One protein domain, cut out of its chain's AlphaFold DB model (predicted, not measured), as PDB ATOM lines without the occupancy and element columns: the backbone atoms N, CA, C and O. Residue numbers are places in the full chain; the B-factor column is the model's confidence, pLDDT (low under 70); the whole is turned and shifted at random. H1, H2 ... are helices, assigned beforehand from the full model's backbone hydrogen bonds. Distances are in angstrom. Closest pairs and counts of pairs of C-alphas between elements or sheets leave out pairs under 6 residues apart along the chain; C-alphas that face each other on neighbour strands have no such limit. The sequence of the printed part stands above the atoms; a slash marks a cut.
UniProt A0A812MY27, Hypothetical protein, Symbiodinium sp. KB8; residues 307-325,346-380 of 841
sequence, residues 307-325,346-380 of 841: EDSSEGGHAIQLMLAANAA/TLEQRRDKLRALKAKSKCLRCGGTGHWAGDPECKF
ATOM      1  N   GLU A 307     -28.021 -59.882 -19.309       60.41
ATOM      2  CA  GLU A 307     -27.361 -60.719 -20.323       60.41
ATOM      3  C   GLU A 307     -27.292 -60.022 -21.703       60.41
ATOM      4  O   GLU A 307     -28.192 -59.255 -22.062       60.41
ATOM      5  N   ASP A 308     -26.257 -60.337 -22.507       62.28
ATOM      6  CA  ASP A 308     -25.964 -59.797 -23.856       62.28
ATOM      7  C   ASP A 308     -26.992 -60.230 -24.945       62.28
ATOM      8  O   ASP A 308     -26.642 -60.658 -26.052       62.28
ATOM      9  N   SER A 309     -28.286 -60.136 -24.635       67.75
ATOM     10  CA  SER A 309     -29.433 -60.485 -25.478       67.75
ATOM     11  C   SER A 309     -30.026 -59.255 -26.178       67.75
ATOM     12  O   SER A 309     -29.945 -58.122 -25.693       67.75
ATOM     13  N   SER A 310     -30.706 -59.472 -27.313       70.00
ATOM     14  CA  SER A 310     -31.482 -58.423 -27.992       70.00
ATOM     15  C   SER A 310     -32.523 -57.801 -27.053       70.00
ATOM     16  O   SER A 310     -32.740 -56.589 -27.082       70.00
ATOM     17  N   GLU A 311     -33.128 -58.599 -26.172       72.50
ATOM     18  CA  GLU A 311     -34.105 -58.151 -25.171       72.50
ATOM     19  C   GLU A 311     -33.459 -57.295 -24.071       72.50
ATOM     20  O   GLU A 311     -34.034 -56.280 -23.673       72.50
ATOM     21  N   GLY A 312     -32.222 -57.617 -23.674       75.50
ATOM     22  CA  GLY A 312     -31.419 -56.805 -22.753       75.50
ATOM     23  C   GLY A 312     -31.186 -55.392 -23.294       75.50
ATOM     24  O   GLY A 312     -31.416 -54.402 -22.597       75.50
ATOM     25  N   GLY A 313     -30.878 -55.271 -24.590       76.94
ATOM     26  CA  GLY A 313     -30.775 -53.972 -25.262       76.94
ATOM     27  C   GLY A 313     -32.083 -53.162 -25.265       76.94
ATOM     28  O   GLY A 313     -32.051 -51.934 -25.157       76.94
ATOM     29  N   HIS A 314     -33.249 -53.819 -25.328       76.31
ATOM     30  CA  HIS A 314     -34.544 -53.131 -25.218       76.31
ATOM     31  C   HIS A 314     -34.819 -52.636 -23.797       76.31
ATOM     32  O   HIS A 314     -35.308 -51.517 -23.621       76.31
ATOM     33  N   ALA A 315     -34.491 -53.446 -22.789       78.25
ATOM     34  CA  ALA A 315     -34.659 -53.084 -21.385       78.25
ATOM     35  C   ALA A 315     -33.802 -51.861 -21.015       78.25
ATOM     36  O   ALA A 315     -34.300 -50.925 -20.382       78.25
ATOM     37  N   ILE A 316     -32.555 -51.809 -21.491       80.19
ATOM     38  CA  ILE A 316     -31.654 -50.672 -21.260       80.19
ATOM     39  C   ILE A 316     -32.187 -49.403 -21.937       80.19
ATOM     40  O   ILE A 316     -32.239 -48.345 -21.308       80.19
ATOM     41  N   GLN A 317     -32.668 -49.491 -23.181       82.06
ATOM     42  CA  GLN A 317     -33.287 -48.346 -23.860       82.06
ATOM     43  C   GLN A 317     -34.543 -47.830 -23.132       82.06
ATOM     44  O   GLN A 317     -34.739 -46.617 -23.031       82.06
ATOM     45  N   LEU A 318     -35.383 -48.721 -22.594       78.81
ATOM     46  CA  LEU A 318     -36.551 -48.335 -21.792       78.81
ATOM     47  C   LEU A 318     -36.142 -47.659 -20.480       78.81
ATOM     48  O   LEU A 318     -36.759 -46.668 -20.085       78.81
ATOM     49  N   MET A 319     -35.083 -48.144 -19.833       75.06
ATOM     50  CA  MET A 319     -34.537 -47.535 -18.623       75.06
ATOM     51  C   MET A 319     -33.974 -46.132 -18.897       75.06
ATOM     52  O   MET A 319     -34.259 -45.200 -18.142       75.06
ATOM     53  N   LEU A 320     -33.232 -45.947 -19.993       74.94
ATOM     54  CA  LEU A 320     -32.730 -44.632 -20.409       74.94
ATOM     55  C   LEU A 320     -33.878 -43.669 -20.735       74.94
ATOM     56  O   LEU A 320     -33.876 -42.524 -20.276       74.94
ATOM     57  N   ALA A 321     -34.904 -44.138 -21.452       70.88
ATOM     58  CA  ALA A 321     -36.098 -43.351 -21.747       70.88
ATOM     59  C   ALA A 321     -36.863 -42.962 -20.470       70.88
ATOM     60  O   ALA A 321     -37.316 -41.823 -20.346       70.88
ATOM     61  N   ALA A 322     -36.963 -43.871 -19.498       70.88
ATOM     62  CA  ALA A 322     -37.556 -43.589 -18.198       70.88
ATOM     63  C   ALA A 322     -36.739 -42.537 -17.432       70.88
ATOM     64  O   ALA A 322     -37.302 -41.550 -16.960       70.88
ATOM     65  N   ASN A 323     -35.413 -42.675 -17.364       68.12
ATOM     66  CA  ASN A 323     -34.543 -41.704 -16.691       68.12
ATOM     67  C   ASN A 323     -34.617 -40.307 -17.328       68.12
ATOM     68  O   ASN A 323     -34.663 -39.304 -16.605       68.12
ATOM     69  N   ALA A 324     -34.719 -40.238 -18.658       65.19
ATOM     70  CA  ALA A 324     -34.962 -38.996 -19.381       65.19
ATOM     71  C   ALA A 324     -36.360 -38.412 -19.082       65.19
ATOM     72  O   ALA A 324     -36.481 -37.211 -18.835       65.19
ATOM     73  N   ALA A 325     -37.410 -39.242 -19.035       59.75
ATOM     74  CA  ALA A 325     -38.782 -38.820 -18.736       59.75
ATOM     75  C   ALA A 325     -38.973 -38.343 -17.283       59.75
ATOM     76  O   ALA A 325     -39.779 -37.451 -17.024       59.75
ATOM     77  N   THR A 346     -11.457 -52.618 -19.684       72.38
ATOM     78  CA  THR A 346     -11.100 -51.233 -20.027       72.38
ATOM     79  C   THR A 346     -12.315 -50.462 -20.562       72.38
ATOM     80  O   THR A 346     -13.292 -51.048 -21.039       72.38
ATOM     81  N   LEU A 347     -12.283 -49.125 -20.485       67.38
ATOM     82  CA  LEU A 347     -13.378 -48.267 -20.969       67.38
ATOM     83  C   LEU A 347     -13.685 -48.485 -22.457       67.38
ATOM     84  O   LEU A 347     -14.849 -48.469 -22.856       67.38
ATOM     85  N   GLU A 348     -12.660 -48.751 -23.259       70.94
ATOM     86  CA  GLU A 348     -12.796 -49.033 -24.687       70.94
ATOM     87  C   GLU A 348     -13.491 -50.379 -24.939       70.94
ATOM     88  O   GLU A 348     -14.487 -50.432 -25.660       70.94
ATOM     89  N   GLN A 349     -13.100 -51.436 -24.218       74.00
ATOM     90  CA  GLN A 349     -13.769 -52.742 -24.299       74.00
ATOM     91  C   GLN A 349     -15.248 -52.667 -23.886       74.00
ATOM     92  O   GLN A 349     -16.099 -53.370 -24.434       74.00
ATOM     93  N   ARG A 350     -15.586 -51.805 -22.921       67.50
ATOM     94  CA  ARG A 350     -16.976 -51.560 -22.504       67.50
ATOM     95  C   ARG A 350     -17.783 -50.822 -23.578       67.50
ATOM     96  O   ARG A 350     -18.936 -51.178 -23.824       67.50
ATOM     97  N   ARG A 351     -17.182 -49.834 -24.250       75.88
ATOM     98  CA  ARG A 351     -17.786 -49.123 -25.391       75.88
ATOM     99  C   ARG A 351     -18.020 -50.044 -26.584       75.88
ATOM    100  O   ARG A 351     -19.067 -49.959 -27.225       75.88
ATOM    101  N   ASP A 352     -17.104 -50.968 -26.840       79.44
ATOM    102  CA  ASP A 352     -17.249 -51.960 -27.907       79.44
ATOM    103  C   ASP A 352     -18.359 -52.966 -27.614       79.44
ATOM    104  O   ASP A 352     -19.139 -53.293 -28.510       79.44
ATOM    105  N   LYS A 353     -18.531 -53.364 -26.348       77.25
ATOM    106  CA  LYS A 353     -19.695 -54.153 -25.916       77.25
ATOM    107  C   LYS A 353     -21.013 -53.400 -26.103       77.25
ATOM    108  O   LYS A 353     -21.958 -53.977 -26.636       77.25
ATOM    109  N   LEU A 354     -21.071 -52.106 -25.769       79.00
ATOM    110  CA  LEU A 354     -22.241 -51.261 -26.059       79.00
ATOM    111  C   LEU A 354     -22.533 -51.200 -27.562       79.00
ATOM    112  O   LEU A 354     -23.687 -51.317 -27.969       79.00
ATOM    113  N   ARG A 355     -21.499 -51.053 -28.399       80.62
ATOM    114  CA  ARG A 355     -21.631 -51.056 -29.865       80.62
ATOM    115  C   ARG A 355     -22.144 -52.398 -30.384       80.62
ATOM    116  O   ARG A 355     -23.065 -52.425 -31.199       80.62
ATOM    117  N   ALA A 356     -21.617 -53.508 -29.870       80.81
ATOM    118  CA  ALA A 356     -22.067 -54.854 -30.210       80.81
ATOM    119  C   ALA A 356     -23.522 -55.102 -29.774       80.81
ATOM    120  O   ALA A 356     -24.298 -55.709 -30.515       80.81
ATOM    121  N   LEU A 357     -23.931 -54.590 -28.612       80.62
ATOM    122  CA  LEU A 357     -25.305 -54.707 -28.124       80.62
ATOM    123  C   LEU A 357     -26.273 -53.821 -28.922       80.62
ATOM    124  O   LEU A 357     -27.375 -54.261 -29.259       80.62
ATOM    125  N   LYS A 358     -25.849 -52.611 -29.310       83.75
ATOM    126  CA  LYS A 358     -26.581 -51.734 -30.240       83.75
ATOM    127  C   LYS A 358     -26.735 -52.360 -31.625       83.75
ATOM    128  O   LYS A 358     -27.787 -52.216 -32.237       83.75
ATOM    129  N   ALA A 359     -25.744 -53.116 -32.095       82.56
ATOM    130  CA  ALA A 359     -25.843 -53.871 -33.344       82.56
ATOM    131  C   ALA A 359     -26.880 -55.007 -33.273       82.56
ATOM    132  O   ALA A 359     -27.604 -55.236 -34.240       82.56
ATOM    133  N   LYS A 360     -26.994 -55.686 -32.122       81.06
ATOM    134  CA  LYS A 360     -27.912 -56.824 -31.907       81.06
ATOM    135  C   LYS A 360     -29.347 -56.431 -31.533       81.06
ATOM    136  O   LYS A 360     -30.255 -57.261 -31.608       81.06
ATOM    137  N   SER A 361     -29.574 -55.197 -31.093       83.38
ATOM    138  CA  SER A 361     -30.888 -54.719 -30.640       83.38
ATOM    139  C   SER A 361     -31.437 -53.619 -31.549       83.38
ATOM    140  O   SER A 361     -30.698 -52.868 -32.182       83.38
ATOM    141  N   LYS A 362     -32.767 -53.544 -31.652       85.00
ATOM    142  CA  LYS A 362     -33.455 -52.547 -32.485       85.00
ATOM    143  C   LYS A 362     -33.728 -51.270 -31.688       85.00
ATOM    144  O   LYS A 362     -34.068 -51.306 -30.506       85.00
ATOM    145  N   CYS A 363     -33.611 -50.128 -32.350       84.25
ATOM    146  CA  CYS A 363     -33.984 -48.822 -31.826       84.25
ATOM    147  C   CYS A 363     -35.489 -48.782 -31.532       84.25
ATOM    148  O   CYS A 363     -36.298 -48.926 -32.452       84.25
ATOM    149  N   LEU A 364     -35.899 -48.497 -30.291       80.12
ATOM    150  CA  LEU A 364     -37.330 -48.414 -29.948       80.12
ATOM    151  C   LEU A 364     -38.059 -47.229 -30.603       80.12
ATOM    152  O   LEU A 364     -39.287 -47.181 -30.580       80.12
ATOM    153  N   ARG A 365     -37.336 -46.263 -31.182       76.94
ATOM    154  CA  ARG A 365     -37.946 -45.101 -31.843       76.94
ATOM    155  C   ARG A 365     -38.146 -45.293 -33.344       76.94
ATOM    156  O   ARG A 365     -39.178 -44.878 -33.859       76.94
ATOM    157  N   CYS A 366     -37.182 -45.878 -34.055       76.81
ATOM    158  CA  CYS A 366     -37.251 -46.015 -35.516       76.81
ATOM    159  C   CYS A 366     -37.208 -47.464 -36.018       76.81
ATOM    160  O   CYS A 366     -37.373 -47.683 -37.215       76.81
ATOM    161  N   GLY A 367     -36.961 -48.436 -35.138       79.12
ATOM    162  CA  GLY A 367     -36.902 -49.861 -35.464       79.12
ATOM    163  C   GLY A 367     -35.629 -50.336 -36.173       79.12
ATOM    164  O   GLY A 367     -35.530 -51.525 -36.451       79.12
ATOM    165  N   GLY A 368     -34.663 -49.455 -36.465       79.88
ATOM    166  CA  GLY A 368     -33.384 -49.834 -37.084       79.88
ATOM    167  C   GLY A 368     -32.423 -50.485 -36.084       79.88
ATOM    168  O   GLY A 368     -32.485 -50.176 -34.898       79.88
ATOM    169  N   THR A 369     -31.547 -51.376 -36.544       79.44
ATOM    170  CA  THR A 369     -30.472 -51.985 -35.740       79.44
ATOM    171  C   THR A 369     -29.165 -51.203 -35.909       79.44
ATOM    172  O   THR A 369     -28.988 -50.496 -36.902       79.44
ATOM    173  N   GLY A 370     -28.262 -51.273 -34.929       79.00
ATOM    174  CA  GLY A 370     -26.968 -50.568 -34.954       79.00
ATOM    175  C   GLY A 370     -26.913 -49.283 -34.128       79.00
ATOM    176  O   GLY A 370     -25.828 -48.870 -33.739       79.00
ATOM    177  N   HIS A 371     -28.058 -48.689 -33.789       82.31
ATOM    178  CA  HIS A 371     -28.154 -47.479 -32.966       82.31
ATOM    179  C   HIS A 371     -29.382 -47.539 -32.054       82.31
ATOM    180  O   HIS A 371     -30.336 -48.274 -32.323       82.31
ATOM    181  N   TRP A 372     -29.397 -46.740 -30.989       87.06
ATOM    182  CA  TRP A 372     -30.499 -46.658 -30.029       87.06
ATOM    183  C   TRP A 372     -31.251 -45.326 -30.086       87.06
ATOM    184  O   TRP A 372     -30.832 -44.347 -30.706       87.06
ATOM    185  N   ALA A 373     -32.430 -45.292 -29.459       75.44
ATOM    186  CA  ALA A 373     -33.291 -44.115 -29.451       75.44
ATOM    187  C   ALA A 373     -32.632 -42.937 -28.706       75.44
ATOM    188  O   ALA A 373     -32.544 -42.945 -27.483       75.44
ATOM    189  N   GLY A 374     -32.227 -41.902 -29.449       69.19
ATOM    190  CA  GLY A 374     -31.532 -40.726 -28.911       69.19
ATOM    191  C   GLY A 374     -30.087 -40.589 -29.390       69.19
ATOM    192  O   GLY A 374     -29.560 -39.482 -29.313       69.19
ATOM    193  N   ASP A 375     -29.503 -41.652 -29.954       74.94
ATOM    194  CA  ASP A 375     -28.200 -41.586 -30.619       74.94
ATOM    195  C   ASP A 375     -28.267 -40.647 -31.842       74.94
ATOM    196  O   ASP A 375     -29.303 -40.593 -32.521       74.94
ATOM    197  N   PRO A 376     -27.175 -39.927 -32.167       70.25
ATOM    198  CA  PRO A 376     -27.138 -38.994 -33.296       70.25
ATOM    199  C   PRO A 376     -27.354 -39.683 -34.651       70.25
ATOM    200  O   PRO A 376     -27.841 -39.059 -35.589       70.25
ATOM    201  N   GLU A 377     -27.049 -40.978 -34.740       67.94
ATOM    202  CA  GLU A 377     -27.217 -41.799 -35.945       67.94
ATOM    203  C   GLU A 377     -28.672 -42.258 -36.170       67.94
ATOM    204  O   GLU A 377     -29.007 -42.809 -37.220       67.94
ATOM    205  N   CYS A 378     -29.573 -42.018 -35.209       78.50
ATOM    206  CA  CYS A 378     -30.985 -42.353 -35.353       78.50
ATOM    207  C   CYS A 378     -31.669 -41.438 -36.375       78.50
ATOM    208  O   CYS A 378     -31.552 -40.219 -36.310       78.50
ATOM    209  N   LYS A 379     -32.503 -42.007 -37.258       70.81
ATOM    210  CA  LYS A 379     -33.283 -41.252 -38.266       70.81
ATOM    211  C   LYS A 379     -34.251 -40.219 -37.657       70.81
ATOM    212  O   LYS A 379     -34.711 -39.317 -38.355       70.81
ATOM    213  N   PHE A 380     -34.565 -40.348 -36.366       72.19
ATOM    214  CA  PHE A 380     -35.382 -39.407 -35.594       72.19
ATOM    215  C   PHE A 380     -34.644 -38.978 -34.311       72.19
ATOM    216  O   PHE A 380     -35.067 -39.363 -33.209       72.19
TER     217      PHE A 380
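What this domain is: This is residues 307 to 325 and 346 to 380 of the 841 residues of the protein "Hypothetical protein" of Symbiodinium sp. KB8 (UniProt A0A812MY27). Two helices, H1 and H2, meet near their ends as an L, the first turn of H1 at the last turn of H2, and after H2 a looped tail with no named element, residues 361 to 380, folds back through the middle of the domain, its C-alphas 4 to 14 A from the mean of all C-alphas. Residues 346 to 352 stick out, of which 347 to 352 belong to H2. The printed part has 54 residues with H1 then H2 and no named strand, all helix by class; it is compact, with a radius of gyration of the C-alphas of 10.8 A and spans of 30 by 21 by 19 A.

Where its parts are: H1, residues 310 to 325, is 22.9 A long and begins at C-alpha 310 (-31.482, -58.423, -27.992). H2, residues 347 to 360, is 20.1 A long and ends at C-alpha 360 (-27.912, -56.824, -31.907).

How they stand to each other: H1 touches H2 with residues 310 to 313 alone, and H2 touches H1 with 357 to 360 alone; the closest C-alphas, of Ser 310 and Lys 360, are 5.5 A apart. Their lines are about perpendicular, at 73 degrees. In H1 and H2 every O i to N i+4 pair is within hydrogen-bond range.

The domain as a whole: The C-alphas farthest apart, of Thr 346 and Phe 380, are 31.2 A apart. Residues 326 to 345 are not printed, and C-alphas 325 and 346 are 30.4 A apart across the cut. Mean pLDDT of the printed part is 75.4; residues 307 to 309, 323 to 325, 347, 350, 374 and 377 are under 70.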